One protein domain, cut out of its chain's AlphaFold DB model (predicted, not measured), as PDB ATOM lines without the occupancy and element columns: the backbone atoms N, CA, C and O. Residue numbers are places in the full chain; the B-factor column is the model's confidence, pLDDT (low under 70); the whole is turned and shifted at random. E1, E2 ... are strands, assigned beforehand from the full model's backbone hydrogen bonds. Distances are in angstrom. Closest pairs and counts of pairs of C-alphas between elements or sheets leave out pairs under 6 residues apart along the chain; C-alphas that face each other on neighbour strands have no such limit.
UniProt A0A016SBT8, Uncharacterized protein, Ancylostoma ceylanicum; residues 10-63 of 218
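This is residues 10 to 63 of the 218 residues of an uncharacterized protein of Ancylostoma ceylanicum (UniProt A0A016SBT8). With little regular structure, two separate hairpins, E1 with E2 and the smaller E3 with E4, are joined by a long loop whose residues 27 to 38 stick out. The printed part has 54 residues, no named helix and four strands, E1 to E4 in chain order, in two antiparallel sheets. The class is all strand, with 21 residues in named elements. The whole is extended, radius of gyration of the C-alphas 16.2 A, spanning 48 by 29 by 17 A.

E2, residues 18 to 25, measures 19.9 A from first to last C-alpha. E1, residues 10 to 14, measures 13.8 A from C-alpha 10 (-12.376, -22.610, -31.602). E3 is residues 53 to 56, 9.3 A; E4, residues 59 to 62, 9.8 A, ends at C-alpha 62 (-24.366, -10.924, -33.795).

Hairpin E1 and E2 is antiparallel at 168 degrees; N 12 and O 22 are within hydrogen-bond range, 2.8 A. Hairpin E3 and E4 is antiparallel at 139 degrees, with N 54 and O 61 at 2.8 A. E1 and E2 are apart from E3 and E4.

The farthest C-alphas, Ala 16 and Pro 46, are 48.5 A apart. The printed part has no cut; E2 to E3 is a long link. Residues 45 to 47 have pLDDT under 70.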
ATOM      1  N   ALA A  10     -13.020 -21.654 -30.711       85.56
ATOM      2  CA  ALA A  10     -12.376 -22.610 -31.602       85.56
ATOM      3  C   ALA A  10     -11.785 -23.748 -30.775       85.56
ATOM      4  O   ALA A  10     -11.178 -23.504 -29.733       85.56
ATOM      5  N   CYS A  11     -11.952 -24.983 -31.239       87.44
ATOM      6  CA  CYS A  11     -11.420 -26.159 -30.568       87.44
ATOM      7  C   CYS A  11     -10.545 -26.976 -31.513       87.44
ATOM      8  O   CYS A  11     -10.847 -27.110 -32.696       87.44
ATOM      9  N   THR A  12      -9.479 -27.555 -30.977       86.50
ATOM     10  CA  THR A  12      -8.582 -28.456 -31.694       86.50
ATOM     11  C   THR A  12      -8.178 -29.618 -30.796       86.50
ATOM     12  O   THR A  12      -8.131 -29.498 -29.569       86.50
ATOM     13  N   TYR A  13      -7.894 -30.759 -31.408       86.31
ATOM     14  CA  TYR A  13      -7.342 -31.931 -30.747       86.31
ATOM     15  C   TYR A  13      -6.203 -32.473 -31.608       86.31
ATOM     16  O   TYR A  13      -6.241 -32.381 -32.833       86.31
ATOM     17  N   ASN A  14      -5.182 -33.042 -30.975       82.44
ATOM     18  CA  ASN A  14      -4.076 -33.662 -31.693       82.44
ATOM     19  C   ASN A  14      -3.662 -34.953 -30.992       82.44
ATOM     20  O   ASN A  14      -2.826 -34.925 -30.094       82.44
ATOM     21  N   LYS A  15      -4.190 -36.085 -31.468       78.56
ATOM     22  CA  LYS A  15      -3.882 -37.415 -30.921       78.56
ATOM     23  C   LYS A  15      -2.396 -37.788 -30.989       78.56
ATOM     24  O   LYS A  15      -1.962 -38.617 -30.206       78.56
ATOM     25  N   ALA A  16      -1.607 -37.182 -31.882       78.06
ATOM     26  CA  ALA A  16      -0.172 -37.458 -31.974       78.06
ATOM     27  C   ALA A  16       0.638 -36.814 -30.836       78.06
ATOM     28  O   ALA A  16       1.735 -37.271 -30.531       78.06
ATOM     29  N   CYS A  17       0.116 -35.755 -30.207       71.38
ATOM     30  CA  CYS A  17       0.827 -35.017 -29.157       71.38
ATOM     31  C   CYS A  17       0.081 -34.979 -27.814       71.38
ATOM     32  O   CYS A  17       0.692 -34.676 -26.792       71.38
ATOM     33  N   SER A  18      -1.238 -35.205 -27.796       75.88
ATOM     34  CA  SER A  18      -2.072 -35.105 -26.596       75.88
ATOM     35  C   SER A  18      -3.489 -35.647 -26.826       75.88
ATOM     36  O   SER A  18      -4.206 -35.183 -27.709       75.88
ATOM     37  N   ASP A  19      -3.977 -36.485 -25.911       83.69
ATOM     38  CA  ASP A  19      -5.376 -36.956 -25.899       83.69
ATOM     39  C   ASP A  19      -6.397 -35.888 -25.457       83.69
ATOM     40  O   ASP A  19      -7.590 -36.153 -25.313       83.69
ATOM     41  N   LYS A  20      -5.946 -34.656 -25.210       83.94
ATOM     42  CA  LYS A  20      -6.784 -33.550 -24.729       83.94
ATOM     43  C   LYS A  20      -7.351 -32.725 -25.884       83.94
ATOM     44  O   LYS A  20      -6.607 -32.256 -26.744       83.94
ATOM     45  N   LEU A  21      -8.653 -32.445 -25.815       88.00
ATOM     46  CA  LEU A  21      -9.303 -31.377 -26.574       88.00
ATOM     47  C   LEU A  21      -8.936 -30.020 -25.955       88.00
ATOM     48  O   LEU A  21      -9.059 -29.822 -24.743       88.00
ATOM     49  N   ARG A  22      -8.481 -29.076 -26.777       87.06
ATOM     50  CA  ARG A  22      -8.215 -27.688 -26.383       87.06
ATOM     51  C   ARG A  22      -9.241 -26.784 -27.038       87.06
ATOM     52  O   ARG A  22      -9.438 -26.888 -28.241       87.06
ATOM     53  N   CYS A  23      -9.849 -25.893 -26.265       87.12
ATOM     54  CA  CYS A  23     -10.773 -24.884 -26.764       87.12
ATOM     55  C   CYS A  23     -10.329 -23.499 -26.299       87.12
ATOM     56  O   CYS A  23      -9.947 -23.330 -25.139       87.12
ATOM     57  N   LEU A  24     -10.408 -22.528 -27.199       86.06
ATOM     58  CA  LEU A  24     -10.170 -21.113 -26.950       86.06
ATOM     59  C   LEU A  24     -11.478 -20.347 -27.144       86.06
ATOM     60  O   LEU A  24     -12.299 -20.722 -27.983       86.06
ATOM     61  N   TYR A  25     -11.656 -19.285 -26.365       86.50
ATOM     62  CA  TYR A  25     -12.836 -18.420 -26.371       86.50
ATOM     63  C   TYR A  25     -12.395 -16.968 -26.568       86.50
ATOM     64  O   TYR A  25     -11.283 -16.608 -26.185       86.50
ATOM     65  N   THR A  26     -13.250 -16.125 -27.148       85.81
ATOM     66  CA  THR A  26     -12.916 -14.708 -27.392       85.81
ATOM     67  C   THR A  26     -12.843 -13.858 -26.124       85.81
ATOM     68  O   THR A  26     -12.265 -12.773 -26.158       85.81
ATOM     69  N   ALA A  27     -13.403 -14.337 -25.009       84.69
ATOM     70  CA  ALA A  27     -13.438 -13.617 -23.746       84.69
ATOM     71  C   ALA A  27     -13.263 -14.549 -22.540       84.69
ATOM     72  O   ALA A  27     -13.864 -15.626 -22.478       84.69
ATOM     73  N   ASP A  28     -12.517 -14.063 -21.546       85.25
ATOM     74  CA  ASP A  28     -12.265 -14.770 -20.293       85.25
ATOM     75  C   ASP A  28     -13.130 -14.225 -19.145       85.25
ATOM     76  O   ASP A  28     -13.238 -13.005 -18.959       85.25
ATOM     77  N   PRO A  29     -13.736 -15.107 -18.330       87.38
ATOM     78  CA  PRO A  29     -14.435 -14.688 -17.128       87.38
ATOM     79  C   PRO A  29     -13.443 -14.186 -16.072       87.38
ATOM     80  O   PRO A  29     -12.364 -14.744 -15.879       87.38
ATOM     81  N   LYS A  30     -13.830 -13.145 -15.330       88.44
ATOM     82  CA  LYS A  30     -13.039 -12.642 -14.198       88.44
ATOM     83  C   LYS A  30     -13.400 -13.390 -12.919       88.44
ATOM     84  O   LYS A  30     -14.575 -13.657 -12.665       88.44
ATOM     85  N   ASN A  31     -12.397 -13.677 -12.091       88.69
ATOM     86  CA  ASN A  31     -12.612 -14.376 -10.828       88.69
ATOM     87  C   ASN A  31     -13.596 -13.601  -9.929       88.69
ATOM     88  O   ASN A  31     -13.516 -12.375  -9.825       88.69
ATOM     89  N   GLY A  32     -14.555 -14.304  -9.323       86.50
ATOM     90  CA  GLY A  32     -15.606 -13.703  -8.492       86.50
ATOM     91  C   GLY A  32     -16.650 -12.853  -9.236       86.50
ATOM     92  O   GLY A  32     -17.471 -12.205  -8.587       86.50
ATOM     93  N   LYS A  33     -16.651 -12.820 -10.578       88.56
ATOM     94  CA  LYS A  33     -17.703 -12.163 -11.375       88.56
ATOM     95  C   LYS A  33     -18.695 -13.192 -11.930       88.56
ATOM     96  O   LYS A  33     -18.283 -14.293 -12.297       88.56
ATOM     97  N   PRO A  34     -19.996 -12.851 -12.018       87.12
ATOM     98  CA  PRO A  34     -20.988 -13.752 -12.590       87.12
ATOM     99  C   PRO A  34     -20.686 -14.023 -14.068       87.12
ATOM    100  O   PRO A  34     -20.329 -13.113 -14.819       87.12
ATOM    101  N   LEU A  35     -20.857 -15.280 -14.485       89.00
ATOM    102  CA  LEU A  35     -20.611 -15.706 -15.867       89.00
ATOM    103  C   LEU A  35     -21.670 -15.192 -16.843       89.00
ATOM    104  O   LEU A  35     -21.399 -15.097 -18.034       89.00
ATOM    105  N   TYR A  36     -22.859 -14.870 -16.344       85.88
ATOM    106  CA  TYR A  36     -23.966 -14.261 -17.067       85.88
ATOM    107  C   TYR A  36     -24.899 -13.585 -16.059       85.88
ATOM    108  O   TYR A  36     -24.880 -13.893 -14.864       85.88
ATOM    109  N   LYS A  37     -25.716 -12.643 -16.529       83.19
ATOM    110  CA  LYS A  37     -26.760 -12.034 -15.703       83.19
ATOM    111  C   LYS A  37     -27.940 -13.003 -15.603       83.19
ATOM    112  O   LYS A  37     -28.455 -13.441 -16.626       83.19
ATOM    113  N   VAL A  38     -28.365 -13.326 -14.384       81.81
ATOM    114  CA  VAL A  38     -29.578 -14.125 -14.157       81.81
ATOM    115  C   VAL A  38     -30.792 -13.311 -14.600       81.81
ATOM    116  O   VAL A  38     -30.914 -12.136 -14.247       81.81
ATOM    117  N   GLY A  39     -31.676 -13.919 -15.385       78.69
ATOM    118  CA  GLY A  39     -32.863 -13.257 -15.907       78.69
ATOM    119  C   GLY A  39     -33.556 -14.075 -16.989       78.69
ATOM    120  O   GLY A  39     -33.226 -15.239 -17.219       78.69
ATOM    121  N   SER A  40     -34.525 -13.444 -17.643       75.31
ATOM    122  CA  SER A  40     -35.250 -14.039 -18.761       75.31
ATOM    123  C   SER A  40     -34.370 -14.131 -20.010       75.31
ATOM    124  O   SER A  40     -33.372 -13.432 -20.158       75.31
ATOM    125  N   THR A  41     -34.753 -15.004 -20.936       77.69
ATOM    126  CA  THR A  41     -34.073 -15.141 -22.232       77.69
ATOM    127  C   THR A  41     -34.385 -13.974 -23.172       77.69
ATOM    128  O   THR A  41     -35.393 -13.283 -22.998       77.69
ATOM    129  N   CYS A  42     -33.600 -13.815 -24.243       80.31
ATOM    130  CA  CYS A  42     -33.825 -12.751 -25.227       80.31
ATOM    131  C   CYS A  42     -35.166 -12.832 -25.983       80.31
ATOM    132  O   CYS A  42     -35.548 -11.871 -26.644       80.31
ATOM    133  N   LYS A  43     -35.893 -13.956 -25.888       75.69
ATOM    134  CA  LYS A  43     -37.215 -14.153 -26.508       75.69
ATOM    135  C   LYS A  43     -38.355 -13.599 -25.648       75.69
ATOM    136  O   LYS A  43     -39.439 -13.338 -26.154       75.69
ATOM    137  N   SER A  44     -38.118 -13.439 -24.345       70.31
ATOM    138  CA  SER A  44     -39.147 -13.081 -23.365       70.31
ATOM    139  C   SER A  44     -39.412 -11.573 -23.275       70.31
ATOM    140  O   SER A  44     -40.446 -11.189 -22.738       70.31
ATOM    141  N   ALA A  45     -38.504 -10.722 -23.770       60.25
ATOM    142  CA  ALA A  45     -38.708  -9.276 -23.856       60.25
ATOM    143  C   ALA A  45     -37.751  -8.623 -24.882       60.25
ATOM    144  O   ALA A  45     -36.580  -9.014 -24.951       60.25
ATOM    145  N   PRO A  46     -38.201  -7.607 -25.645       58.69
ATOM    146  CA  PRO A  46     -37.323  -6.808 -26.499       58.69
ATOM    147  C   PRO A  46     -36.284  -6.036 -25.662       58.69
ATOM    148  O   PRO A  46     -36.575  -5.588 -24.557       58.69
ATOM    149  N   GLY A  47     -35.059  -5.887 -26.183       66.12
ATOM    150  CA  GLY A  47     -33.972  -5.131 -25.535       66.12
ATOM    151  C   GLY A  47     -33.003  -5.941 -24.658       66.12
ATOM    152  O   GLY A  47     -32.122  -5.358 -24.036       66.12
ATOM    153  N   TYR A  48     -33.131  -7.272 -24.610       76.19
ATOM    154  CA  TYR A  48     -32.195  -8.135 -23.867       76.19
ATOM    155  C   TYR A  48     -30.841  -8.330 -24.559       76.19
ATOM    156  O   TYR A  48     -29.832  -8.554 -23.892       76.19
ATOM    157  N   CYS A  49     -30.814  -8.256 -25.889       79.94
ATOM    158  CA  CYS A  49     -29.574  -8.283 -26.649       79.94
ATOM    159  C   CYS A  49     -29.031  -6.864 -26.827       79.94
ATOM    160  O   CYS A  49     -29.795  -5.912 -26.990       79.94
ATOM    161  N   LEU A  50     -27.704  -6.734 -26.821       80.50
ATOM    162  CA  LEU A  50     -27.037  -5.470 -27.120       80.50
ATOM    163  C   LEU A  50     -27.392  -4.993 -28.544       80.50
ATOM    164  O   LEU A  50     -27.672  -5.821 -29.417       80.50
ATOM    165  N   PRO A  51     -27.339  -3.677 -28.819       82.00
ATOM    166  CA  PRO A  51     -27.463  -3.161 -30.179       82.00
ATOM    167  C   PRO A  51     -26.506  -3.883 -31.142       82.00
ATOM    168  O   PRO A  51     -25.337  -4.092 -30.821       82.00
ATOM    169  N   GLY A  52     -27.008  -4.287 -32.311       83.81
ATOM    170  CA  GLY A  52     -26.243  -5.080 -33.286       83.81
ATOM    171  C   GLY A  52     -26.327  -6.601 -33.102       83.81
ATOM    172  O   GLY A  52     -25.647  -7.331 -33.824       83.81
ATOM    173  N   TYR A  53     -27.168  -7.082 -32.183       86.81
ATOM    174  CA  TYR A  53     -27.464  -8.502 -31.988       86.81
ATOM    175  C   TYR A  53     -28.961  -8.783 -32.175       86.81
ATOM    176  O   TYR A  53     -29.812  -7.945 -31.869       86.81
ATOM    177  N   THR A  54     -29.286  -9.980 -32.650       88.56
ATOM    178  CA  THR A  54     -30.643 -10.514 -32.805       88.56
ATOM    179  C   THR A  54     -30.821 -11.728 -31.911       88.56
ATOM    180  O   THR A  54     -29.886 -12.487 -31.662       88.56
ATOM    181  N   CYS A  55     -32.036 -11.914 -31.402       87.62
ATOM    182  CA  CYS A  55     -32.358 -13.105 -30.630       87.62
ATOM    183  C   CYS A  55     -32.653 -14.270 -31.579       87.62
ATOM    184  O   CYS A  55     -33.594 -14.195 -32.369       87.62
ATOM    185  N   VAL A  56     -31.873 -15.341 -31.476       87.31
ATOM    186  CA  VAL A  56     -32.060 -16.593 -32.215       87.31
ATOM    187  C   VAL A  56     -32.053 -17.718 -31.195       87.31
ATOM    188  O   VAL A  56     -31.080 -17.864 -30.461       87.31
ATOM    189  N   ASP A  57     -33.154 -18.466 -31.107       87.31
ATOM    190  CA  ASP A  57     -33.292 -19.618 -30.207       87.31
ATOM    191  C   ASP A  57     -32.778 -19.347 -28.789       87.31
ATOM    192  O   ASP A  57     -31.977 -20.093 -28.232       87.31
ATOM    193  N   TYR A  58     -33.269 -18.256 -28.193       86.12
ATOM    194  CA  TYR A  58     -32.954 -17.841 -26.822       86.12
ATOM    195  C   TYR A  58     -31.514 -17.323 -26.604       86.12
ATOM    196  O   TYR A  58     -31.185 -16.942 -25.478       86.12
ATOM    197  N   LEU A  59     -30.693 -17.215 -27.659       86.81
ATOM    198  CA  LEU A  59     -29.328 -16.673 -27.644       86.81
ATOM    199  C   LEU A  59     -29.213 -15.371 -28.451       86.81
ATOM    200  O   LEU A  59     -29.867 -15.189 -29.476       86.81
ATOM    201  N   CYS A  60     -28.340 -14.465 -28.013       87.62
ATOM    202  CA  CYS A  60     -28.034 -13.247 -28.764       87.62
ATOM    203  C   CYS A  60     -26.967 -13.537 -29.826       87.62
ATOM    204  O   CYS A  60     -25.792 -13.706 -29.502       87.62
ATOM    205  N   LYS A  61     -27.369 -13.568 -31.097       87.12
ATOM    206  CA  LYS A  61     -26.484 -13.727 -32.254       87.12
ATOM    207  C   LYS A  61     -26.109 -12.359 -32.817       87.12
ATOM    208  O   LYS A  61     -26.966 -11.497 -32.973       87.12
ATOM    209  N   LYS A  62     -24.836 -12.152 -33.141       87.38
ATOM    210  CA  LYS A  62     -24.366 -10.924 -33.795       87.38
ATOM    211  C   LYS A  62     -24.975 -10.807 -35.198       87.38
ATOM    212  O   LYS A  62     -25.042 -11.799 -35.922       87.38
ATOM    213  N   ASN A  63     -25.421  -9.611 -35.577       85.19
ATOM    214  CA  ASN A  63     -26.067  -9.377 -36.876       85.19
ATOM    215  C   ASN A  63     -25.070  -9.315 -38.035       85.19
ATOM    216  O   ASN A  63     -25.457  -9.467 -39.190       85.19
TER     217      ASN A  63